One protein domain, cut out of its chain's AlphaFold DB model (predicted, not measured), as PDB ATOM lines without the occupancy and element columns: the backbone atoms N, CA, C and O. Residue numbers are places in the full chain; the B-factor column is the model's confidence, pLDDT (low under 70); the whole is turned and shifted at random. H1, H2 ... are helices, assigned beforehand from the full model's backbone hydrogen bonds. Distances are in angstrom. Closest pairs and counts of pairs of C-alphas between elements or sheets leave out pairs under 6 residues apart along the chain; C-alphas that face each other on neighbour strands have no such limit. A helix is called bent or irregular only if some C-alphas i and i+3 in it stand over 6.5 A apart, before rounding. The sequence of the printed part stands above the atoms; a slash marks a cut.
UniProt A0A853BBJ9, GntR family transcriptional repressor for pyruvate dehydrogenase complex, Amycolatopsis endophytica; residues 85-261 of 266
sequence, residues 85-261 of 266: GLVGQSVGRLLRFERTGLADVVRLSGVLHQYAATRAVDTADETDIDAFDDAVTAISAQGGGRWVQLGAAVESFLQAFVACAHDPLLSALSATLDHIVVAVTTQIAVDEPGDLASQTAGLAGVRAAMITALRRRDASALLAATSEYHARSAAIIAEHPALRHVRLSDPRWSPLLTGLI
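What this domain is: This is residues 85 to 261 of the 266 residues of the protein "GntR family transcriptional repressor for pyruvate dehydrogenase complex" of Amycolatopsis endophytica (UniProt A0A853BBJ9). Six helices make an up-and-down bundle, each running against the one before it in the chain: H3, H4 and H5 lie side by side in a row, packed on a triangle of H2, H7 and H8. H1 and H9 pair side by side and pack on H5, and short H6 sits between H5 and H7 along the chain. The printed part has 177 residues with nine named helices, H1 to H9 in chain order, and no named strand, an all-helix class. It is compact, with a radius of gyration of the C-alphas of 15.4 A and spans of 45 by 34 by 23 A.

How they stand to each other: H1, residues 85 to 97, touches residues 172 to 176 of the hub, H5, residues 168 to 191; the closest C-alphas, of Gly 88 and Thr 176, are 5.5 A apart. H2, residues 102 to 123, has a kink of 27 degrees near residue 115. It touches H5 at a steep tilt of 42 degrees, opposite ways, closest at the C-alphas of Ser 109 and Ser 174, 6.2 A. H3, residues 126 to 140, forms a hairpin with H4, residues 147 to 163, closest at C-alphas 135 and 157, 4.7 A. H4 forms another with H5 at a shallow tilt of 15 degrees, closest at C-alphas 151 and 186, 5.7 A. H6, residues 196 to 201, is close to H5 but not clearly touching, at C-alphas 189 and 196, 6.8 A. H7, residues 204 to 215, touches H3 at a shallow tilt of 6 degrees, closest at C-alphas 133 and 211, 6.6 A. It forms a hairpin with H8, residues 219 to 239, closest at C-alphas 213 and 222, 5.0 A. H8 touches H2, opposite ways at a shallow tilt of 14 degrees, closest at C-alphas 103 and 234, 4.9 A. H9, residues 251 to 259, touches H1, closest at C-alphas 92 and 257, 5.0 A. Every O i to N i+4 pair is within hydrogen-bond range in H1, H4, H5, H6, H7 and H8; H2 has 16 of 18, H3 10 of 11 and H9 3 of 5.

Where its parts are: H1 begins at C-alpha 85 (281.681, 286.566, 60.213). H5 measures 34.2 A, H2 30.3 A and H8 30.1 A from first to last C-alpha. H9 is irregular, with C-alphas 252 and 255 7.3 A apart, and ends at C-alpha 259 (283.362, 293.693, 64.630).

The domain as a whole: The C-alphas farthest apart, of Arg 216 and Pro 251, are 45.6 A apart. The printed part has no cut, and H8 to H9 is a long link of 11 residues. The mean pLDDT of the printed part is 92.1; residues 259 to 261 are under 70.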
ATOM      1  N   GLY A  85     281.416 285.169  60.571       73.56
ATOM      2  CA  GLY A  85     281.681 286.566  60.213       73.56
ATOM      3  C   GLY A  85     280.729 287.138  59.159       73.56
ATOM      4  O   GLY A  85     280.315 288.296  59.248       73.56
ATOM      5  N   LEU A  86     280.348 286.333  58.163       76.25
ATOM      6  CA  LEU A  86     279.402 286.736  57.114       76.25
ATOM      7  C   LEU A  86     277.964 286.829  57.646       76.25
ATOM      8  O   LEU A  86     277.255 287.807  57.384       76.25
ATOM      9  N   VAL A  87     277.551 285.840  58.441       79.31
ATOM     10  CA  VAL A  87     276.265 285.843  59.154       79.31
ATOM     11  C   VAL A  87     276.200 287.031  60.115       79.31
ATOM     12  O   VAL A  87     275.233 287.795  60.088       79.31
ATOM     13  N   GLY A  88     277.265 287.248  60.885       79.62
ATOM     14  CA  GLY A  88     277.411 288.330  61.850       79.62
ATOM     15  C   GLY A  88     277.156 289.713  61.277       79.62
ATOM     16  O   GLY A  88     276.388 290.485  61.847       79.62
ATOM     17  N   GLN A  89     277.709 290.015  60.102       77.69
ATOM     18  CA  GLN A  89     277.451 291.290  59.423       77.69
ATOM     19  C   GLN A  89     275.977 291.499  59.092       77.69
ATOM     20  O   GLN A  89     275.440 292.595  59.282       77.69
ATOM     21  N   SER A  90     275.329 290.463  58.567       83.12
ATOM     22  CA  SER A  90     273.939 290.540  58.123       83.12
ATOM     23  C   SER A  90     273.002 290.685  59.321       83.12
ATOM     24  O   SER A  90     272.169 291.592  59.354       83.12
ATOM     25  N   VAL A  91     273.212 289.862  60.351       84.69
ATOM     26  CA  VAL A  91     272.460 289.898  61.609       84.69
ATOM     27  C   VAL A  91     272.674 291.225  62.338       84.69
ATOM     28  O   VAL A  91     271.705 291.873  62.728       84.69
ATOM     29  N   GLY A  92     273.916 291.698  62.457       82.62
ATOM     30  CA  GLY A  92     274.227 292.974  63.099       82.62
ATOM     31  C   GLY A  92     273.526 294.159  62.427       82.62
ATOM     32  O   GLY A  92     272.999 295.033  63.114       82.62
ATOM     33  N   ARG A  93     273.444 294.181  61.089       82.69
ATOM     34  CA  ARG A  93     272.684 295.206  60.347       82.69
ATOM     35  C   ARG A  93     271.179 295.090  60.587       82.69
ATOM     36  O   ARG A  93     270.544 296.114  60.838       82.69
ATOM     37  N   LEU A  94     270.630 293.875  60.549       86.00
ATOM     38  CA  LEU A  94     269.208 293.614  60.788       86.00
ATOM     39  C   LEU A  94     268.774 294.083  62.184       86.00
ATOM     40  O   LEU A  94     267.829 294.855  62.307       86.00
ATOM     41  N   LEU A  95     269.509 293.696  63.229       85.62
ATOM     42  CA  LEU A  95     269.188 294.054  64.615       85.62
ATOM     43  C   LEU A  95     269.234 295.571  64.859       85.62
ATOM     44  O   LEU A  95     268.452 296.108  65.648       85.62
ATOM     45  N   ARG A  96     270.131 296.288  64.165       82.62
ATOM     46  CA  ARG A  96     270.170 297.761  64.190       82.62
ATOM     47  C   ARG A  96     268.957 298.369  63.507       82.62
ATOM     48  O   ARG A  96     268.402 299.332  64.031       82.62
ATOM     49  N   PHE A  97     268.575 297.831  62.354       81.81
ATOM     50  CA  PHE A  97     267.441 298.317  61.576       81.81
ATOM     51  C   PHE A  97     266.120 298.148  62.340       81.81
ATOM     52  O   PHE A  97     265.370 299.109  62.486       81.81
ATOM     53  N   GLU A  98     265.905 296.976  62.938       85.56
ATOM     54  CA  GLU A  98     264.705 296.641  63.718       85.56
ATOM     55  C   GLU A  98     264.695 297.246  65.135       85.56
ATOM     56  O   GLU A  98     263.723 297.109  65.876       85.56
ATOM     57  N   ARG A  99     265.774 297.936  65.540       83.62
ATOM     58  CA  ARG A  99     265.938 298.519  66.887       83.62
ATOM     59  C   ARG A  99     265.730 297.479  67.999       83.62
ATOM     60  O   ARG A  99     265.179 297.794  69.056       83.62
ATOM     61  N   THR A 100     266.192 296.253  67.764       87.31
ATOM     62  CA  THR A 100     265.954 295.093  68.627       87.31
ATOM     63  C   THR A 100     266.554 295.289  70.025       87.31
ATOM     64  O   THR A 100     267.659 295.828  70.182       87.31
ATOM     65  N   GLY A 101     265.812 294.867  71.053       92.12
ATOM     66  CA  GLY A 101     266.284 294.823  72.435       92.12
ATOM     67  C   GLY A 101     267.038 293.527  72.737       92.12
ATOM     68  O   GLY A 101     266.806 292.495  72.115       92.12
ATOM     69  N   LEU A 102     267.922 293.549  73.734       93.81
ATOM     70  CA  LEU A 102     268.771 292.391  74.039       93.81
ATOM     71  C   LEU A 102     267.974 291.156  74.504       93.81
ATOM     72  O   LEU A 102     268.332 290.026  74.187       93.81
ATOM     73  N   ALA A 103     266.858 291.363  75.212       94.94
ATOM     74  CA  ALA A 103     266.003 290.269  75.671       94.94
ATOM     75  C   ALA A 103     265.320 289.527  74.506       94.94
ATOM     76  O   ALA A 103     265.070 288.329  74.616       94.94
ATOM     77  N   ASP A 104     265.035 290.216  73.394       94.94
ATOM     78  CA  ASP A 104     264.506 289.584  72.179       94.94
ATOM     79  C   ASP A 104     265.555 288.683  71.525       94.94
ATOM     80  O   ASP A 104     265.235 287.575  71.103       94.94
ATOM     81  N   VAL A 105     266.818 289.125  71.511       95.38
ATOM     82  CA  VAL A 105     267.939 288.321  71.001       95.38
ATOM     83  C   VAL A 105     268.099 287.044  71.824       95.38
ATOM     84  O   VAL A 105     268.158 285.966  71.245       95.38
ATOM     85  N   VAL A 106     268.055 287.131  73.159       97.25
ATOM     86  CA  VAL A 106     268.123 285.938  74.027       97.25
ATOM     87  C   VAL A 106     266.949 284.990  73.811       97.25
ATOM     88  O   VAL A 106     267.138 283.773  73.810       97.25
ATOM     89  N   ARG A 107     265.736 285.512  73.595       96.31
ATOM     90  CA  ARG A 107     264.580 284.670  73.254       96.31
ATOM     91  C   ARG A 107     264.792 283.926  71.937       96.31
ATOM     92  O   ARG A 107     264.481 282.741  71.872       96.31
ATOM     93  N   LEU A 108     265.339 284.594  70.920       95.94
ATOM     94  CA  LEU A 108     265.645 283.968  69.635       95.94
ATOM     95  C   LEU A 108     266.763 282.921  69.757       95.94
ATOM     96  O   LEU A 108     266.578 281.811  69.258       95.94
ATOM     97  N   SER A 109     267.858 283.221  70.471       96.81
ATOM     98  CA  SER A 109     268.889 282.223  70.809       96.81
ATOM     99  C   SER A 109     268.264 281.003  71.484       96.81
ATOM    100  O   SER A 109     268.579 279.872  71.132       96.81
ATOM    101  N   GLY A 110     267.286 281.212  72.373       97.88
ATOM    102  CA  GLY A 110     266.558 280.129  73.027       97.88
ATOM    103  C   GLY A 110     265.859 279.173  72.061       97.88
ATOM    104  O   GLY A 110     265.910 277.967  72.278       97.88
ATOM    105  N   VAL A 111     265.269 279.670  70.971       97.62
ATOM    106  CA  VAL A 111     264.640 278.814  69.948       97.62
ATOM    107  C   VAL A 111     265.688 277.972  69.214       97.62
ATOM    108  O   VAL A 111     265.497 276.769  69.038       97.62
ATOM    109  N   LEU A 112     266.820 278.574  68.835       97.88
ATOM    110  CA  LEU A 112     267.927 277.853  68.192       97.88
ATOM    111  C   LEU A 112     268.516 276.789  69.127       97.88
ATOM    112  O   LEU A 112     268.756 275.654  68.722       97.88
ATOM    113  N   HIS A 113     268.680 277.122  70.403       98.44
ATOM    114  CA  HIS A 113     269.226 276.223  71.416       98.44
ATOM    115  C   HIS A 113     268.273 275.084  71.776       98.44
ATOM    116  O   HIS A 113     268.726 273.984  72.073       98.44
ATOM    117  N   GLN A 114     266.960 275.279  71.680       98.25
ATOM    118  CA  GLN A 114     265.989 274.186  71.791       98.25
ATOM    119  C   GLN A 114     266.067 273.214  70.603       98.25
ATOM    120  O   GLN A 114     265.941 271.999  70.781       98.25
ATOM    121  N   TYR A 115     266.323 273.720  69.394       98.19
ATOM    122  CA  TYR A 115     266.629 272.852  68.256       98.19
ATOM    123  C   TYR A 115     267.952 272.100  68.478       98.19
ATOM    124  O   TYR A 115     267.991 270.883  68.293       98.19
ATOM    125  N   ALA A 116     268.989 272.778  68.991       98.25
ATOM    126  CA  ALA A 116     270.250 272.140  69.381       98.25
ATOM    127  C   ALA A 116     270.028 271.021  70.413       98.25
ATOM    128  O   ALA A 116     270.515 269.915  70.211       98.25
ATOM    129  N   ALA A 117     269.225 271.265  71.456       98.31
ATOM    130  CA  ALA A 117     268.858 270.270  72.468       98.31
ATOM    131  C   ALA A 117     268.259 269.003  71.844       98.31
ATOM    132  O   ALA A 117     268.629 267.892  72.211       98.31
ATOM    133  N   THR A 118     267.345 269.178  70.887       96.06
ATOM    134  CA  THR A 118     266.676 268.055  70.216       96.06
ATOM    135  C   THR A 118     267.671 267.212  69.418       96.06
ATOM    136  O   THR A 118     267.585 265.991  69.424       96.06
ATOM    137  N   ARG A 119     268.638 267.855  68.756       97.75
ATOM    138  CA  ARG A 119     269.680 267.183  67.968       97.75
ATOM    139  C   ARG A 119     270.736 266.514  68.848       97.75
ATOM    140  O   ARG A 119     271.086 265.366  68.596       97.75
ATOM    141  N   ALA A 120     271.191 267.212  69.886       98.19
ATOM    142  CA  ALA A 120     272.306 266.816  70.740       98.19
ATOM    143  C   ALA A 120     272.100 265.458  71.418       98.19
ATOM    144  O   ALA A 120     273.058 264.706  71.579       98.19
ATOM    145  N   VAL A 121     270.861 265.108  71.777       97.69
ATOM    146  CA  VAL A 121     270.561 263.789  72.355       97.69
ATOM    147  C   VAL A 121     270.966 262.657  71.414       97.69
ATOM    148  O   VAL A 121     271.507 261.659  71.884       97.69
ATOM    149  N   ASP A 122     270.782 262.835  70.108       96.88
ATOM    150  CA  ASP A 122     271.074 261.807  69.110       96.88
ATOM    151  C   ASP A 122     272.519 261.862  68.595       96.88
ATOM    152  O   ASP A 122     273.046 260.844  68.152       96.88
ATOM    153  N   THR A 123     273.152 263.041  68.605       97.81
ATOM    154  CA  THR A 123     274.445 263.264  67.936       97.81
ATOM    155  C   THR A 123     275.641 263.360  68.864       97.81
ATOM    156  O   THR A 123     276.719 262.930  68.466       97.81
ATOM    157  N   ALA A 124     275.476 263.919  70.066       98.06
ATOM    158  CA  ALA A 124     276.606 264.219  70.939       98.06
ATOM    159  C   ALA A 124     277.344 262.940  71.335       98.06
ATOM    160  O   ALA A 124     276.694 261.952  71.693       98.06
ATOM    161  N   ASP A 125     278.669 262.961  71.340       97.88
ATOM    162  CA  ASP A 125     279.489 261.896  71.916       97.88
ATOM    163  C   ASP A 125     279.984 262.260  73.331       97.88
ATOM    164  O   ASP A 125     279.642 263.306  73.883       97.88
ATOM    165  N   GLU A 126     280.743 261.364  73.967       97.12
ATOM    166  CA  GLU A 126     281.272 261.623  75.316       97.12
ATOM    167  C   GLU A 126     282.276 262.787  75.337       97.12
ATOM    168  O   GLU A 126     282.347 263.508  76.327       97.12
ATOM    169  N   THR A 127     282.999 263.027  74.237       98.06
ATOM    170  CA  THR A 127     283.942 264.153  74.139       98.06
ATOM    171  C   THR A 127     283.190 265.480  74.109       98.06
ATOM    172  O   THR A 127     283.597 266.429  74.781       98.06
ATOM    173  N   ASP A 128     282.072 265.547  73.383       98.19
ATOM    174  CA  ASP A 128     281.195 266.722  73.375       98.19
ATOM    175  C   ASP A 128     280.620 267.002  74.770       98.19
ATOM    176  O   ASP A 128     280.601 268.146  75.231       98.19
ATOM    177  N   ILE A 129     280.157 265.952  75.458       98.06
ATOM    178  CA  ILE A 129     279.561 266.056  76.794       98.06
ATOM    179  C   ILE A 129     280.597 266.520  77.823       98.06
ATOM    180  O   ILE A 129     280.278 267.374  78.652       98.06
ATOM    181  N   ASP A 130     281.819 265.991  77.770       98.12
ATOM    182  CA  ASP A 130     282.906 266.403  78.659       98.12
ATOM    183  C   ASP A 130     283.323 267.853  78.385       98.12
ATOM    184  O   ASP A 130     283.423 268.647  79.321       98.12
ATOM    185  N   ALA A 131     283.445 268.256  77.115       98.12
ATOM    186  CA  ALA A 131     283.715 269.649  76.752       98.12
ATOM    187  C   ALA A 131     282.609 270.603  77.242       98.12
ATOM    188  O   ALA A 131     282.885 271.725  77.682       98.12
ATOM    189  N   PHE A 132     281.350 270.163  77.195       98.31
ATOM    190  CA  PHE A 132     280.218 270.916  77.720       98.31
ATOM    191  C   PHE A 132     280.264 271.049  79.254       98.31
ATOM    192  O   PHE A 132     280.045 272.144  79.782       98.31
ATOM    193  N   ASP A 133     280.591 269.971  79.970       98.00
ATOM    194  CA  ASP A 133     280.737 269.952  81.434       98.00
ATOM    195  C   ASP A 133     281.908 270.834  81.907       98.00
ATOM    196  O   ASP A 133     281.762 271.651  82.827       98.00
ATOM    197  N   ASP A 134     283.046 270.758  81.215       98.00
ATOM    198  CA  ASP A 134     284.223 271.595  81.456       98.00
ATOM    199  C   ASP A 134     283.892 273.083  81.288       98.00
ATOM    200  O   ASP A 134     284.247 273.914  82.134       98.00
ATOM    201  N   ALA A 135     283.145 273.439  80.237       97.75
ATOM    202  CA  ALA A 135     282.732 274.816  79.992       97.75
ATOM    203  C   ALA A 135     281.781 275.345  81.086       97.75
ATOM    204  O   ALA A 135     281.923 276.488  81.533       97.75
ATOM    205  N   VAL A 136     280.853 274.522  81.590       96.62
ATOM    206  CA  VAL A 136     279.993 274.894  82.732       96.62
ATOM    207  C   VAL A 136     280.810 275.067  84.014       96.62
ATOM    208  O   VAL A 136     280.573 276.011  84.781       96.62
ATOM    209  N   THR A 137     281.792 274.198  84.243       95.75
ATOM    210  CA  THR A 137     282.696 274.278  85.397       95.75
ATOM    211  C   THR A 137     283.531 275.560  85.359       95.75
ATOM    212  O   THR A 137     283.659 276.248  86.378       95.75
ATOM    213  N   ALA A 138     284.012 275.954  84.177       95.25
ATOM    214  CA  ALA A 138     284.790 277.174  83.978       95.25
ATOM    215  C   ALA A 138     284.027 278.456  84.354       95.25
ATOM    216  O   ALA A 138     284.654 279.405  84.832       95.25
ATOM    217  N   ILE A 139     282.694 278.488  84.198       94.44
ATOM    218  CA  ILE A 139     281.851 279.610  84.657       94.44
ATOM    219  C   ILE A 139     281.896 279.713  86.181       94.44
ATOM    220  O   ILE A 139     282.107 280.793  86.729       94.44
ATOM    221  N   SER A 140     281.711 278.586  86.869       88.81
ATOM    222  CA  SER A 140     281.660 278.533  88.336       88.81
ATOM    223  C   SER A 140     283.008 278.859  88.985       88.81
ATOM    224  O   SER A 140     283.051 279.319  90.123       88.81
ATOM    225  N   ALA A 141     284.109 278.660  88.258       88.62
ATOM    226  CA  ALA A 141     285.453 279.018  88.698       88.62
ATOM    227  C   ALA A 141     285.739 280.536  88.653       88.62
ATOM    228  O   ALA A 141     286.766 280.980  89.174       88.62
ATOM    229  N   GLN A 142     284.873 281.347  88.034       87.25
ATOM    230  CA  GLN A 142     285.079 282.793  87.963       87.25
ATOM    231  C   GLN A 142     284.658 283.485  89.264       87.25
ATOM    232  O   GLN A 142     283.546 283.317  89.758       87.25
ATOM    233  N   GLY A 143     285.557 284.309  89.807       72.00
ATOM    234  CA  GLY A 143     285.278 285.175  90.954       72.00
ATOM    235  C   GLY A 143     284.653 286.518  90.558       72.00
ATOM    236  O   GLY A 143     284.707 286.933  89.398       72.00
ATOM    237  N   GLY A 144     284.107 287.237  91.544       70.75
ATOM    238  CA  GLY A 144     283.563 288.585  91.348       70.75
ATOM    239  C   GLY A 144     284.596 289.562  90.769       70.75
ATOM    240  O   GLY A 144     285.776 289.512  91.116       70.75
ATOM    241  N   GLY A 145     284.158 290.441  89.864       70.88
ATOM    242  CA  GLY A 145     285.004 291.463  89.229       70.88
ATOM    243  C   GLY A 145     285.772 291.007  87.979       70.88
ATOM    244  O   GLY A 145     286.321 291.845  87.268       70.88
ATOM    245  N   ARG A 146     285.787 289.707  87.656       86.62
ATOM    246  CA  ARG A 146     286.419 289.146  86.443       86.62
ATOM    247  C   ARG A 146     285.426 289.031  85.281       86.62
ATOM    248  O   ARG A 146     285.240 287.963  84.706       86.62
ATOM    249  N   TRP A 147     284.760 290.137  84.952       90.06
ATOM    250  CA  TRP A 147     283.625 290.170  84.016       90.06
ATOM    251  C   TRP A 147     283.965 289.680  82.613       90.06
ATOM    252  O   TRP A 147     283.194 288.930  82.028       90.06
ATOM    253  N   VAL A 148     285.143 290.044  82.106       91.19
ATOM    254  CA  VAL A 148     285.612 289.601  80.786       91.19
ATOM    255  C   VAL A 148     285.799 288.083  80.754       91.19
ATOM    256  O   VAL A 148     285.402 287.432  79.793       91.19
ATOM    257  N   GLN A 149     286.364 287.502  81.814       93.12
ATOM    258  CA  GLN A 149     286.555 286.055  81.908       93.12
ATOM    259  C   GLN A 149     285.236 285.317  82.149       93.12
ATOM    260  O   GLN A 149     285.049 284.228  81.614       93.12
ATOM    261  N   LEU A 150     284.308 285.910  82.907       93.88
ATOM    262  CA  LEU A 150     282.957 285.378  83.073       93.88
ATOM    263  C   LEU A 150     282.190 285.366  81.750       93.88
ATOM    264  O   LEU A 150     281.610 284.340  81.409       93.88
ATOM    265  N   GLY A 151     282.233 286.462  80.989       94.31
ATOM    266  CA  GLY A 151     281.644 286.537  79.654       94.31
ATOM    267  C   GLY A 151     282.206 285.459  78.730       94.31
ATOM    268  O   GLY A 151     281.443 284.671  78.182       94.31
ATOM    269  N   ALA A 152     283.535 285.345  78.648       94.44
ATOM    270  CA  ALA A 152     284.191 284.310  77.848       94.44
ATOM    271  C   ALA A 152     283.793 282.885  78.276       94.44
ATOM    272  O   ALA A 152     283.519 282.046  77.427       94.44
ATOM    273  N   ALA A 153     283.701 282.605  79.580       96.25
ATOM    274  CA  ALA A 153     283.270 281.295  80.068       96.25
ATOM    275  C   ALA A 153     281.806 280.983  79.704       96.25
ATOM    276  O   ALA A 153     281.486 279.847  79.357       96.25
ATOM    277  N   VAL A 154     280.916 281.982  79.755       96.75
ATOM    278  CA  VAL A 154     279.517 281.835  79.314       96.75
ATOM    279  C   VAL A 154     279.440 281.592  77.807       96.75
ATOM    280  O   VAL A 154     278.680 280.729  77.377       96.75
ATOM    281  N   GLU A 155     280.237 282.301  77.010       95.88
ATOM    282  CA  GLU A 155     280.311 282.097  75.560       95.88
ATOM    283  C   GLU A 155     280.794 280.683  75.211       95.88
ATOM    284  O   GLU A 155     280.132 279.994  74.434       95.88
ATOM    285  N   SER A 156     281.865 280.199  75.851       97.19
ATOM    286  CA  SER A 156     282.357 278.828  75.664       97.19
ATOM    287  C   SER A 156     281.310 277.772  76.020       97.19
ATOM    288  O   SER A 156     281.183 276.770  75.322       97.19
ATOM    289  N   PHE A 157     280.528 277.991  77.081       98.19
ATOM    290  CA  PHE A 157     279.425 277.104  77.468       98.19
ATOM    291  C   PHE A 157     278.338 277.017  76.389       98.19
ATOM    292  O   PHE A 157     277.913 275.915  76.044       98.19
ATOM    293  N   LEU A 158     277.899 278.159  75.848       98.12
ATOM    294  CA  LEU A 158     276.880 278.195  74.794       98.12
ATOM    295  C   LEU A 158     277.395 277.514  73.521       98.12
ATOM    296  O   LEU A 158     276.692 276.699  72.927       98.12
ATOM    297  N   GLN A 159     278.650 277.777  73.153       96.81
ATOM    298  CA  GLN A 159     279.296 277.154  71.999       96.81
ATOM    299  C   GLN A 159     279.423 275.634  72.155       96.81
ATOM    300  O   GLN A 159     279.049 274.909  71.236       96.81
ATOM    301  N   ALA A 160     279.895 275.144  73.307       98.31
ATOM    302  CA  ALA A 160     280.022 273.710  73.574       98.31
ATOM    303  C   ALA A 160     278.658 273.002  73.545       98.31
ATOM    304  O   ALA A 160     278.523 271.931  72.954       98.31
ATOM    305  N   PHE A 161     277.621 273.632  74.104       98.69
ATOM    306  CA  PHE A 161     276.261 273.104  74.046       98.69
ATOM    307  C   PHE A 161     275.747 272.962  72.608       98.69
ATOM    308  O   PHE A 161     275.227 271.914  72.234       98.69
ATOM    309  N   VAL A 162     275.880 274.007  71.788       98.25
ATOM    310  CA  VAL A 162     275.396 273.969  70.400       98.25
ATOM    311  C   VAL A 162     276.231 273.013  69.548       98.25
ATOM    312  O   VAL A 162     275.676 272.329  68.688       98.25
ATOM    313  N   ALA A 163     277.534 272.900  69.821       97.38
ATOM    314  CA  ALA A 163     278.417 271.960  69.138       97.38
ATOM    315  C   ALA A 163     277.941 270.508  69.281       97.38
ATOM    316  O   ALA A 163     278.010 269.779  68.299       97.38
ATOM    317  N   CYS A 164     277.343 270.129  70.419       98.25
ATOM    318  CA  CYS A 164     276.770 268.795  70.642       98.25
ATOM    319  C   CYS A 164     275.743 268.372  69.568       98.25
ATOM    320  O   CYS A 164     275.508 267.182  69.372       98.25
ATOM    321  N   ALA A 165     275.108 269.322  68.870       98.00
ATOM    322  CA  ALA A 165     274.140 269.052  67.803       98.00
ATOM    323  C   ALA A 165     274.775 268.625  66.462       98.00
ATOM    324  O   ALA A 165     274.044 268.226  65.549       98.00
ATOM    325  N   HIS A 166     276.102 268.764  66.321       97.12
ATOM    326  CA  HIS A 166     276.878 268.544  65.087       97.12
ATOM    327  C   HIS A 166     276.248 269.194  63.839       97.12
ATOM    328  O   HIS A 166     276.271 268.633  62.745       97.12
ATOM    329  N   ASP A 167     275.681 270.393  63.998       95.88
ATOM    330  CA  ASP A 167     275.054 271.166  62.920       95.88
ATOM    331  C   ASP A 167     275.839 272.475  62.691       95.88
ATOM    332  O   ASP A 167     275.696 273.433  63.459       95.88
ATOM    333  N   PRO A 168     276.694 272.545  61.649       90.62
ATOM    334  CA  PRO A 168     277.548 273.710  61.416       90.62
ATOM    335  C   PRO A 168     276.780 275.008  61.141       90.62
ATOM    336  O   PRO A 168     277.259 276.089  61.491       90.62
ATOM    337  N   LEU A 169     275.603 274.923  60.507       89.94
ATOM    338  CA  LEU A 169     274.789 276.102  60.211       89.94
ATOM    339  C   LEU A 169     274.168 276.651  61.496       89.94
ATOM    340  O   LEU A 169     274.217 277.861  61.730       89.94
ATOM    341  N   LEU A 170     273.641 275.763  62.341       94.12
ATOM    342  CA  LEU A 170     273.130 276.120  63.661       94.12
ATOM    343  C   LEU A 170     274.219 276.774  64.517       94.12
ATOM    344  O   LEU A 170     274.004 277.869  65.035       94.12
ATOM    345  N   SER A 171     275.404 276.161  64.590       92.56
ATOM    346  CA  SER A 171     276.551 276.703  65.326       92.56
ATOM    347  C   SER A 171     276.926 278.109  64.861       92.56
ATOM    348  O   SER A 171     277.146 278.991  65.688       92.56
ATOM    349  N   ALA A 172     276.952 278.361  63.549       87.06
ATOM    350  CA  ALA A 172     277.285 279.682  63.016       87.06
ATOM    351  C   ALA A 172     276.237 280.758  63.366       87.06
ATOM    352  O   ALA A 172     276.601 281.896  63.688       87.06
ATOM    353  N   LEU A 173     274.946 280.410  63.307       90.50
ATOM    354  CA  LEU A 173     273.843 281.315  63.643       90.50
ATOM    355  C   LEU A 173     273.799 281.617  65.148       90.50
ATOM    356  O   LEU A 173     273.755 282.789  65.525       90.50
ATOM    357  N   SER A 174     273.867 280.584  65.991       93.44
ATOM    358  CA  SER A 174     273.884 280.721  67.452       93.44
ATOM    359  C   SER A 174     275.086 281.523  67.935       93.44
ATOM    360  O   SER A 174     274.902 282.526  68.623       93.44
ATOM    361  N   ALA A 175     276.300 281.181  67.482       90.94
ATOM    362  CA  ALA A 175     277.524 281.865  67.905       90.94
ATOM    363  C   ALA A 175     277.457 283.382  67.673       90.94
ATOM    364  O   ALA A 175     277.926 284.160  68.496       90.94
ATOM    365  N   THR A 176     276.829 283.813  66.577       89.88
ATOM    366  CA  THR A 176     276.644 285.237  66.283       89.88
ATOM    367  C   THR A 176     275.750 285.931  67.314       89.88
ATOM    368  O   THR A 176     276.101 286.999  67.820       89.88
ATOM    369  N   LEU A 177     274.573 285.365  67.597       92.81
ATOM    370  CA  LEU A 177     273.598 285.973  68.508       92.81
ATOM    371  C   LEU A 177     274.111 285.962  69.948       92.81
ATOM    372  O   LEU A 177     274.017 286.973  70.648       92.81
ATOM    373  N   ASP A 178     274.714 284.851  70.352       94.50
ATOM    374  CA  ASP A 178     275.256 284.673  71.693       94.50
ATOM    375  C   ASP A 178     276.431 285.610  71.945       94.50
ATOM    376  O   ASP A 178     276.469 286.263  72.989       94.50
ATOM    377  N   HIS A 179     277.325 285.776  70.963       92.56
ATOM    378  CA  HIS A 179     278.424 286.735  71.055       92.56
ATOM    379  C   HIS A 179     277.913 288.161  71.283       92.56
ATOM    380  O   HIS A 179     278.435 288.880  72.134       92.56
ATOM    381  N   ILE A 180     276.861 288.581  70.568       91.94
ATOM    382  CA  ILE A 180     276.253 289.906  70.766       91.94
ATOM    383  C   ILE A 180     275.746 290.045  72.203       91.94
ATOM    384  O   ILE A 180     276.020 291.057  72.852       91.94
ATOM    385  N   VAL A 181     275.013 289.044  72.701       94.25
ATOM    386  CA  VAL A 181     274.461 289.064  74.060       94.25
ATOM    387  C   VAL A 181     275.577 289.148  75.091       94.25
ATOM    388  O   VAL A 181     275.556 290.052  75.927       94.25
ATOM    389  N   VAL A 182     276.560 288.252  75.013       94.69
ATOM    390  CA  VAL A 182     277.674 288.170  75.960       94.69
ATOM    391  C   VAL A 182     278.537 289.427  75.919       94.69
ATOM    392  O   VAL A 182     278.890 289.956  76.972       94.69
ATOM    393  N   ALA A 183     278.864 289.950  74.739       93.06
ATOM    394  CA  ALA A 183     279.699 291.142  74.626       93.06
ATOM    395  C   ALA A 183     279.003 292.382  75.209       93.06
ATOM    396  O   ALA A 183     279.619 293.145  75.955       93.06
ATOM    397  N   VAL A 184     277.705 292.557  74.930       93.38
ATOM    398  CA  VAL A 184     276.905 293.661  75.479       93.38
ATOM    399  C   VAL A 184     276.789 293.566  76.999       93.38
ATOM    400  O   VAL A 184     276.999 294.569  77.688       93.38
ATOM    401  N   THR A 185     276.457 292.388  77.536       93.62
ATOM    402  CA  THR A 185     276.325 292.192  78.990       93.62
ATOM    403  C   THR A 185     277.665 292.344  79.695       93.62
ATOM    404  O   THR A 185     277.716 292.985  80.739       93.62
ATOM    405  N   THR A 186     278.751 291.839  79.106       93.00
ATOM    406  CA  THR A 186     280.111 291.985  79.638       93.00
ATOM    407  C   THR A 186     280.525 293.446  79.690       93.00
ATOM    408  O   THR A 186     281.009 293.894  80.725       93.00
ATOM    409  N   GLN A 187     280.309 294.208  78.614       92.25
ATOM    410  CA  GLN A 187     280.646 295.630  78.598       92.25
ATOM    411  C   GLN A 187     279.856 296.395  79.668       92.25
ATOM    412  O   GLN A 187     280.442 297.156  80.431       92.25
ATOM    413  N   ILE A 188     278.552 296.129  79.793       91.88
ATOM    414  CA  ILE A 188     277.732 296.741  80.847       91.88
ATOM    415  C   ILE A 188     278.200 296.326  82.241       91.88
ATOM    416  O   ILE A 188     278.252 297.178  83.110       91.88
ATOM    417  N   ALA A 189     278.573 295.068  82.467       90.50
ATOM    418  CA  ALA A 189     279.082 294.625  83.765       90.50
ATOM    419  C   ALA A 189     280.466 295.214  84.097       90.50
ATOM    420  O   ALA A 189     280.817 295.364  85.263       90.50
ATOM    421  N   VAL A 190     281.277 295.557  83.095       90.88
ATOM    422  CA  VAL A 190     282.536 296.283  83.321       90.88
ATOM    423  C   VAL A 190     282.255 297.725  83.742       90.88
ATOM    424  O   VAL A 190     282.878 298.206  84.689       90.88
ATOM    425  N   ASP A 191     281.312 298.388  83.074       88.38
ATOM    426  CA  ASP A 191     280.962 299.787  83.339       88.38
ATOM    427  C   ASP A 191     280.158 299.938  84.648       88.38
ATOM    428  O   ASP A 191     280.399 300.839  85.452       88.38
ATOM    429  N   GLU A 192     279.213 299.025  84.877       86.31
ATOM    430  CA  GLU A 192     278.240 299.003  85.970       86.31
ATOM    431  C   GLU A 192     278.057 297.554  86.487       86.31
ATOM    432  O   GLU A 192     277.081 296.882  86.143       86.31
ATOM    433  N   PRO A 193     278.977 297.054  87.335       75.56
ATOM    434  CA  PRO A 193     279.038 295.652  87.778       75.56
ATOM    435  C   PRO A 193     277.726 295.042  88.284       75.56
ATOM    436  O   PRO A 193     277.447 293.874  87.998       75.56
ATOM    437  N   GLY A 194     276.919 295.835  88.999       82.31
ATOM    438  CA  GLY A 194     275.602 295.432  89.497       82.31
ATOM    439  C   GLY A 194     275.594 294.048  90.158       82.31
ATOM    440  O   GLY A 194     276.578 293.618  90.761       82.31
ATOM    441  N   ASP A 195     274.484 293.330  89.986       87.69
ATOM    442  CA  ASP A 195     274.298 291.970  90.508       87.69
ATOM    443  C   ASP A 195     274.473 290.883  89.431       87.69
ATOM    444  O   ASP A 195     274.159 289.712  89.664       87.69
ATOM    445  N   LEU A 196     274.994 291.232  88.247       86.69
ATOM    446  CA  LEU A 196     275.058 290.324  87.094       86.69
ATOM    447  C   LEU A 196     275.869 289.049  87.376       86.69
ATOM    448  O   LEU A 196     275.499 287.976  86.894       86.69
ATOM    449  N   ALA A 197     276.926 289.115  88.197       86.50
ATOM    450  CA  ALA A 197     277.683 287.918  88.599       86.50
ATOM    451  C   ALA A 197     276.816 286.972  89.424       86.50
ATOM    452  O   ALA A 197     276.775 285.775  89.153       86.50
ATOM    453  N   SER A 198     276.104 287.518  90.413       89.25
ATOM    454  CA  SER A 198     275.216 286.746  91.282       89.25
ATOM    455  C   SER A 198     274.072 286.126  90.479       89.25
ATOM    456  O   SER A 198     273.793 284.933  90.599       89.25
ATOM    457  N   GLN A 199     273.472 286.893  89.565       91.19
ATOM    458  CA  GLN A 199     272.428 286.409  88.660       91.19
ATOM    459  C   GLN A 199     272.941 285.295  87.729       91.19
ATOM    460  O   GLN A 199     272.271 284.276  87.558       91.19
ATOM    461  N   THR A 200     274.160 285.431  87.197       91.06
ATOM    462  CA  THR A 200     274.811 284.403  86.362       91.06
ATOM    463  C   THR A 200     275.132 283.134  87.158       91.06
ATOM    464  O   THR A 200     274.946 282.014  86.659       91.06
ATOM    465  N   ALA A 201     275.576 283.280  88.409       91.88
ATOM    466  CA  ALA A 201     275.787 282.172  89.337       91.88
ATOM    467  C   ALA A 201     274.463 281.475  89.690       91.88
ATOM    468  O   ALA A 201     274.404 280.247  89.724       91.88
ATOM    469  N   GLY A 202     273.368 282.229  89.830       94.56
ATOM    470  CA  GLY A 202     272.022 281.707  90.081       94.56
ATOM    471  C   GLY A 202     271.474 280.781  88.985       94.56
ATOM    472  O   GLY A 202     270.520 280.041  89.228       94.56
ATOM    473  N   LEU A 203     272.080 280.777  87.794       96.75
ATOM    474  CA  LEU A 203     271.755 279.865  86.691       96.75
ATOM    475  C   LEU A 203     272.532 278.531  86.744       96.75
ATOM    476  O   LEU A 203     272.299 277.667  85.900       96.75
ATOM    477  N   ALA A 204     273.431 278.327  87.717       96.62
ATOM    478  CA  ALA A 204     274.273 277.126  87.804       96.62
ATOM    479  C   ALA A 204     273.464 275.823  87.874       96.62
ATOM    480  O   ALA A 204     273.795 274.863  87.183       96.62
ATOM    481  N   GLY A 205     272.367 275.811  88.638       97.75
ATOM    482  CA  GLY A 205     271.491 274.639  88.734       97.75
ATOM    483  C   GLY A 205     270.873 274.239  87.391       97.75
ATOM    484  O   GLY A 205     270.812 273.055  87.077       97.75
ATOM    485  N   VAL A 206     270.489 275.215  86.561       98.12
ATOM    486  CA  VAL A 206     269.894 274.943  85.241       98.12
ATOM    487  C   VAL A 206     270.945 274.413  84.268       98.12
ATOM    488  O   VAL A 206     270.681 273.450  83.555       98.12
ATOM    489  N   ARG A 207     272.167 274.965  84.290       98.06
ATOM    490  CA  ARG A 207     273.288 274.444  83.484       98.06
ATOM    491  C   ARG A 207     273.620 272.992  83.847       98.06
ATOM    492  O   ARG A 207     273.752 272.155  82.961       98.06
ATOM    493  N   ALA A 208     273.667 272.670  85.141       98.06
ATOM    494  CA  ALA A 208     273.882 271.298  85.610       98.06
ATOM    495  C   ALA A 208     272.741 270.344  85.200       98.06
ATOM    496  O   ALA A 208     272.986 269.181  84.866       98.06
ATOM    497  N   ALA A 209     271.494 270.830  85.185       98.56
ATOM    498  CA  ALA A 209     270.346 270.060  84.711       98.56
ATOM    499  C   ALA A 209     270.445 269.736  83.210       98.56
ATOM    500  O   ALA A 209     270.144 268.607  82.828       98.56
ATOM    501  N   MET A 210     270.931 270.669  82.380       98.62
ATOM    502  CA  MET A 210     271.182 270.418  80.952       98.62
ATOM    503  C   MET A 210     272.197 269.283  80.753       98.62
ATOM    504  O   MET A 210     271.904 268.325  80.044       98.62
ATOM    505  N   ILE A 211     273.352 269.332  81.428       98.19
ATOM    506  CA  ILE A 211     274.376 268.271  81.342       98.19
ATOM    507  C   ILE A 211     273.807 266.924  81.796       98.19
ATOM    508  O   ILE A 211     273.977 265.907  81.126       98.19
ATOM    509  N   THR A 212     273.090 266.915  82.924       98.50
ATOM    510  CA  THR A 212     272.480 265.693  83.467       98.50
ATOM    511  C   THR A 212     271.480 265.086  82.485       98.50
ATOM    512  O   THR A 212     271.470 263.868  82.295       98.50
ATOM    513  N   ALA A 213     270.648 265.915  81.854       98.62
ATOM    514  CA  ALA A 213     269.682 265.466  80.861       98.62
ATOM    515  C   ALA A 213     270.369 264.912  79.605       98.62
ATOM    516  O   ALA A 213     269.989 263.841  79.136       98.62
ATOM    517  N   LEU A 214     271.417 265.581  79.112       98.31
ATOM    518  CA  LEU A 214     272.178 265.123  77.948       98.31
ATOM    519  C   LEU A 214     272.892 263.789  78.219       98.31
ATOM    520  O   LEU A 214     272.734 262.854  77.438       98.31
ATOM    521  N   ARG A 215     273.566 263.643  79.372       98.00
ATOM    522  CA  ARG A 215     274.193 262.375  79.807       98.00
ATOM    523  C   ARG A 215     273.190 261.223  79.897       98.00
ATOM    524  O   ARG A 215     273.510 260.087  79.569       98.00
ATOM    525  N   ARG A 216     271.962 261.509  80.337       97.88
ATOM    526  CA  ARG A 216     270.868 260.523  80.410       97.88
ATOM    527  C   ARG A 216     270.145 260.308  79.083       97.88
ATOM    528  O   ARG A 216     269.254 259.464  79.038       97.88
ATOM    529  N   ARG A 217     270.501 261.062  78.038       97.62
ATOM    530  CA  ARG A 217     269.814 261.080  76.741       97.62
ATOM    531  C   ARG A 217     268.312 261.367  76.880       97.62
ATOM    532  O   ARG A 217     267.490 260.852  76.129       97.62
ATOM    533  N   ASP A 218     267.947 262.200  77.855       98.25
ATOM    534  CA  ASP A 218     266.565 262.600  78.114       98.25
ATOM    535  C   ASP A 218     266.242 263.891  77.352       98.25
ATOM    536  O   ASP A 218     266.496 265.004  77.823       98.25
ATOM    537  N   ALA A 219     265.672 263.734  76.155       97.00
ATOM    538  CA  ALA A 219     265.306 264.853  75.287       97.00
ATOM    539  C   ALA A 219     264.288 265.804  75.924       97.00
ATOM    540  O   ALA A 219     264.406 267.022  75.770       97.00
ATOM    541  N   SER A 220     263.316 265.278  76.674       98.12
ATOM    542  CA  SER A 220     262.298 266.110  77.319       98.12
ATOM    543  C   SER A 220     262.917 266.961  78.425       98.12
ATOM    544  O   SER A 220     262.629 268.157  78.518       98.12
ATOM    545  N   ALA A 221     263.777 266.366  79.255       98.44
ATOM    546  CA  ALA A 221     264.464 267.090  80.318       98.44
ATOM    547  C   ALA A 221     265.459 268.117  79.760       98.44
ATOM    548  O   ALA A 221     265.525 269.236  80.272       98.44
ATOM    549  N   LEU A 222     266.191 267.781  78.690       98.69
ATOM    550  CA  LEU A 222     267.157 268.694  78.081       98.69
ATOM    551  C   LEU A 222     266.456 269.900  77.449       98.69
ATOM    552  O   LEU A 222     266.883 271.039  77.654       98.69
ATOM    553  N   LEU A 223     265.352 269.671  76.735       98.44
ATOM    554  CA  LEU A 223     264.532 270.736  76.161       98.44
ATOM    555  C   LEU A 223     263.975 271.664  77.252       98.44
ATOM    556  O   LEU A 223     264.077 272.887  77.130       98.44
ATOM    557  N   ALA A 224     263.440 271.096  78.338       98.50
ATOM    558  CA  ALA A 224     262.902 271.864  79.457       98.50
ATOM    559  C   ALA A 224     263.982 272.728  80.131       98.50
ATOM    560  O   ALA A 224     263.785 273.934  80.288       98.50
ATOM    561  N   ALA A 225     265.145 272.148  80.451       98.69
ATOM    562  CA  ALA A 225     266.257 272.876  81.066       98.69
ATOM    563  C   ALA A 225     266.810 273.979  80.143       98.69
ATOM    564  O   ALA A 225     267.077 275.094  80.590       98.69
ATOM    565  N   THR A 226     266.908 273.709  78.838       98.75
ATOM    566  CA  THR A 226     267.354 274.694  77.839       98.75
ATOM    567  C   THR A 226     266.373 275.861  77.720       98.75
ATOM    568  O   THR A 226     266.785 277.023  77.652       98.75
ATOM    569  N   SER A 227     265.069 275.571  77.731       98.44
ATOM    570  CA  SER A 227     264.020 276.593  77.740       98.44
ATOM    571  C   SER A 227     264.067 277.435  79.017       98.44
ATOM    572  O   SER A 227     264.002 278.663  78.942       98.44
ATOM    573  N   GLU A 228     264.226 276.804  80.184       98.56
ATOM    574  CA  GLU A 228     264.337 277.510  81.463       98.56
ATOM    575  C   GLU A 228     265.558 278.441  81.491       98.56
ATOM    576  O   GLU A 228     265.436 279.599  81.899       98.56
ATOM    577  N   TYR A 229     266.718 277.978  81.011       98.56
ATOM    578  CA  TYR A 229     267.946 278.775  80.979       98.56
ATOM    579  C   TYR A 229     267.746 280.089  80.214       98.56
ATOM    580  O   TYR A 229     268.082 281.165  80.718       98.56
ATOM    581  N   HIS A 230     267.144 280.022  79.023       98.38
ATOM    582  CA  HIS A 230     266.910 281.203  78.191       98.38
ATOM    583  C   HIS A 230     265.807 282.100  78.743       98.38
ATOM    584  O   HIS A 230     265.950 283.322  78.707       98.38
ATOM    585  N   ALA A 231     264.741 281.524  79.307       98.19
ATOM    586  CA  ALA A 231     263.683 282.297  79.953       98.19
ATOM    587  C   ALA A 231     264.232 283.118  81.130       98.19
ATOM    588  O   ALA A 231     263.981 284.321  81.224       98.19
ATOM    589  N   ARG A 232     265.050 282.497  81.990       98.19
ATOM    590  CA  ARG A 232     265.677 283.175  83.133       98.19
ATOM    591  C   ARG A 232     266.734 284.189  82.696       98.19
ATOM    592  O   ARG A 232     266.783 285.282  83.252       98.19
ATOM    593  N   SER A 233     267.524 283.879  81.670       97.31
ATOM    594  CA  SER A 233     268.496 284.824  81.094       97.31
ATOM    595  C   SER A 233     267.810 286.053  80.484       97.31
ATOM    596  O   SER A 233     268.251 287.184  80.690       97.31
ATOM    597  N   ALA A 234     266.685 285.864  79.788       97.19
ATOM    598  CA  ALA A 234     265.894 286.966  79.248       97.19
ATOM    599  C   ALA A 234     265.259 287.819  80.358       97.19
ATOM    600  O   ALA A 234     265.215 289.042  80.219       97.19
ATOM    601  N   ALA A 235     264.805 287.200  81.455       96.38
ATOM    602  CA  ALA A 235     264.287 287.913  82.625       96.38
ATOM    603  C   ALA A 235     265.369 288.782  83.283       96.38
ATOM    604  O   ALA A 235     265.140 289.971  83.490       96.38
ATOM    605  N   ILE A 236     266.579 288.240  83.481       95.06
ATOM    606  CA  ILE A 236     267.742 288.993  83.986       95.06
ATOM    607  C   ILE A 236     267.969 290.265  83.156       95.06
ATOM    608  O   ILE A 236     268.077 291.360  83.703       95.06
ATOM    609  N   ILE A 237     267.975 290.147  81.827       94.44
ATOM    610  CA  ILE A 237     268.160 291.292  80.922       94.44
ATOM    611  C   ILE A 237     266.995 292.287  81.008       94.44
ATOM    612  O   ILE A 237     267.219 293.497  80.986       94.44
ATOM    613  N   ALA A 238     265.755 291.797  81.070       94.25
ATOM    614  CA  ALA A 238     264.556 292.633  81.086       94.25
ATOM    615  C   ALA A 238     264.378 293.405  82.406       94.25
ATOM    616  O   ALA A 238     263.824 294.507  82.406       94.25
ATOM    617  N   GLU A 239     264.854 292.848  83.516       93.12
ATOM    618  CA  GLU A 239     264.741 293.439  84.850       93.12
ATOM    619  C   GLU A 239     265.932 294.345  85.187       93.12
ATOM    620  O   GLU A 239     265.771 295.331  85.913       93.12
ATOM    621  N   HIS A 240     267.113 294.078  84.617       92.19
ATOM    622  CA  HIS A 240     268.320 294.843  84.913       92.19
ATOM    623  C   HIS A 240     268.212 296.305  84.424       92.19
ATOM    624  O   HIS A 240     267.954 296.540  83.234       92.19
ATOM    625  N   PRO A 241     268.475 297.310  85.291       90.94
ATOM    626  CA  PRO A 241     268.270 298.727  84.979       90.94
ATOM    627  C   PRO A 241     268.982 299.204  83.710       90.94
ATOM    628  O   PRO A 241     268.373 299.901  82.900       90.94
ATOM    629  N   ALA A 242     270.235 298.788  83.503       91.00
ATOM    630  CA  ALA A 242     271.014 299.173  82.327       91.00
ATOM    631  C   ALA A 242     270.666 298.362  81.063       91.00
ATOM    632  O   ALA A 242     270.684 298.905  79.959       91.00
ATOM    633  N   LEU A 243     270.320 297.072  81.193       92.06
ATOM    634  CA  LEU A 243     270.185 296.168  80.042       92.06
ATOM    635  C   LEU A 243     268.820 296.290  79.364       92.06
ATOM    636  O   LEU A 243     268.736 296.252  78.136       92.06
ATOM    637  N   ARG A 244     267.749 296.518  80.129       92.06
ATOM    638  CA  ARG A 244     266.377 296.626  79.598       92.06
ATOM    639  C   ARG A 244     266.192 297.773  78.594       92.06
ATOM    640  O   ARG A 244     265.324 297.733  77.715       92.06
ATOM    641  N   HIS A 245     267.027 298.803  78.713       89.94
ATOM    642  CA  HIS A 245     267.026 299.972  77.835       89.94
ATOM    643  C   HIS A 245     268.007 299.852  76.667       89.94
ATOM    644  O   HIS A 245     267.980 300.702  75.777       89.94
ATOM    645  N   VAL A 246     268.820 298.791  76.604       91.06
ATOM    646  CA  VAL A 246     269.710 298.560  75.466       91.06
ATOM    647  C   VAL A 246     268.889 298.411  74.193       91.06
ATOM    648  O   VAL A 246     267.931 297.634  74.115       91.06
ATOM    649  N   ARG A 247     269.288 299.170  73.178       90.62
ATOM    650  CA  ARG A 247     268.831 299.027  71.800       90.62
ATOM    651  C   ARG A 247     270.061 298.859  70.936       90.62
ATOM    652  O   ARG A 247     270.950 299.705  70.972       90.62
ATOM    653  N   LEU A 248     270.110 297.788  70.150       88.19
ATOM    654  CA  LEU A 248     271.277 297.496  69.314       88.19
ATOM    655  C   LEU A 248     271.487 298.546  68.211       88.19
ATOM    656  O   LEU A 248     272.586 298.673  67.687       88.19
ATOM    657  N   SER A 249     270.472 299.368  67.923       86.88
ATOM    658  CA  SER A 249     270.576 300.548  67.059       86.88
ATOM    659  C   SER A 249     271.440 301.687  67.628       86.88
ATOM    660  O   SER A 249     271.821 302.572  66.863       86.88
ATOM    661  N   ASP A 250     271.711 301.714  68.940       87.75
ATOM    662  CA  ASP A 250     272.518 302.762  69.581       87.75
ATOM    663  C   ASP A 250     273.944 302.792  68.987       87.75
ATOM    664  O   ASP A 250     274.599 301.744  68.914       87.75
ATOM    665  N   PRO A 251     274.454 303.972  68.565       86.12
ATOM    666  CA  PRO A 251     275.800 304.120  68.022       86.12
ATOM    667  C   PRO A 251     276.907 303.489  68.869       86.12
ATOM    668  O   PRO A 251     277.871 302.991  68.280       86.12
ATOM    669  N   ARG A 252     276.757 303.436  70.200       89.75
ATOM    670  CA  ARG A 252     277.737 302.838  71.122       89.75
ATOM    671  C   ARG A 252     278.061 301.374  70.802       89.75
ATOM    672  O   ARG A 252     279.169 300.928  71.070       89.75
ATOM    673  N   TRP A 253     277.124 300.642  70.193       89.19
ATOM    674  CA  TRP A 253     277.285 299.228  69.830       89.19
ATOM    675  C   TRP A 253     277.775 299.013  68.399       89.19
ATOM    676  O   TRP A 253     278.023 297.880  67.993       89.19
ATOM    677  N   SER A 254     277.946 300.083  67.621       82.06
ATOM    678  CA  SER A 254     278.402 299.974  66.232       82.06
ATOM    679  C   SER A 254     279.751 299.258  66.099       82.06
ATOM    680  O   SER A 254     279.851 298.419  65.201       82.06
ATOM    681  N   PRO A 255     280.765 299.500  66.961       83.25
ATOM    682  CA  PRO A 255     282.034 298.775  66.883       83.25
ATOM    683  C   PRO A 255     281.866 297.266  67.084       83.25
ATOM    684  O   PRO A 255     282.431 296.497  66.316       83.25
ATOM    685  N   LEU A 256     281.039 296.846  68.048       84.56
ATOM    686  CA  LEU A 256     280.744 295.434  68.302       84.56
ATOM    687  C   LEU A 256     280.056 294.783  67.096       84.56
ATOM    688  O   LEU A 256     280.523 293.778  66.575       84.56
ATOM    689  N   LEU A 257     278.972 295.391  66.613       79.88
ATOM    690  CA  LEU A 257     278.155 294.824  65.536       79.88
ATOM    691  C   LEU A 257     278.875 294.829  64.182       79.88
ATOM    692  O   LEU A 257     278.629 293.969  63.344       79.88
ATOM    693  N   THR A 258     279.788 295.779  63.975       70.94
ATOM    694  CA  THR A 258     280.681 295.792  62.805       70.94
ATOM    695  C   THR A 258     281.851 294.820  62.996       70.94
ATOM    696  O   THR A 258     282.350 294.260  62.027       70.94
ATOM    697  N   GLY A 259     282.272 294.588  64.240       68.44
ATOM    698  CA  GLY A 259     283.362 293.693  64.630       68.44
ATOM    699  C   GLY A 259     283.021 292.203  64.595       68.44
ATOM    700  O   GLY A 259     283.944 291.392  64.631       68.44
ATOM    701  N   LEU A 260     281.744 291.835  64.418       67.56
ATOM    702  CA  LEU A 260     281.304 290.448  64.186       67.56
ATOM    703  C   LEU A 260     282.015 289.780  62.993       67.56
ATOM    704  O   LEU A 260     282.024 288.563  62.881       67.56
ATOM    705  N   ILE A 261     282.662 290.573  62.135       52.59
ATOM    706  CA  ILE A 261     283.524 290.153  61.023       52.59
ATOM    707  C   ILE A 261     284.779 289.397  61.496       52.59
ATOM    708  O   ILE A 261     285.301 288.556  60.765       52.59
TER     709      ILE A 261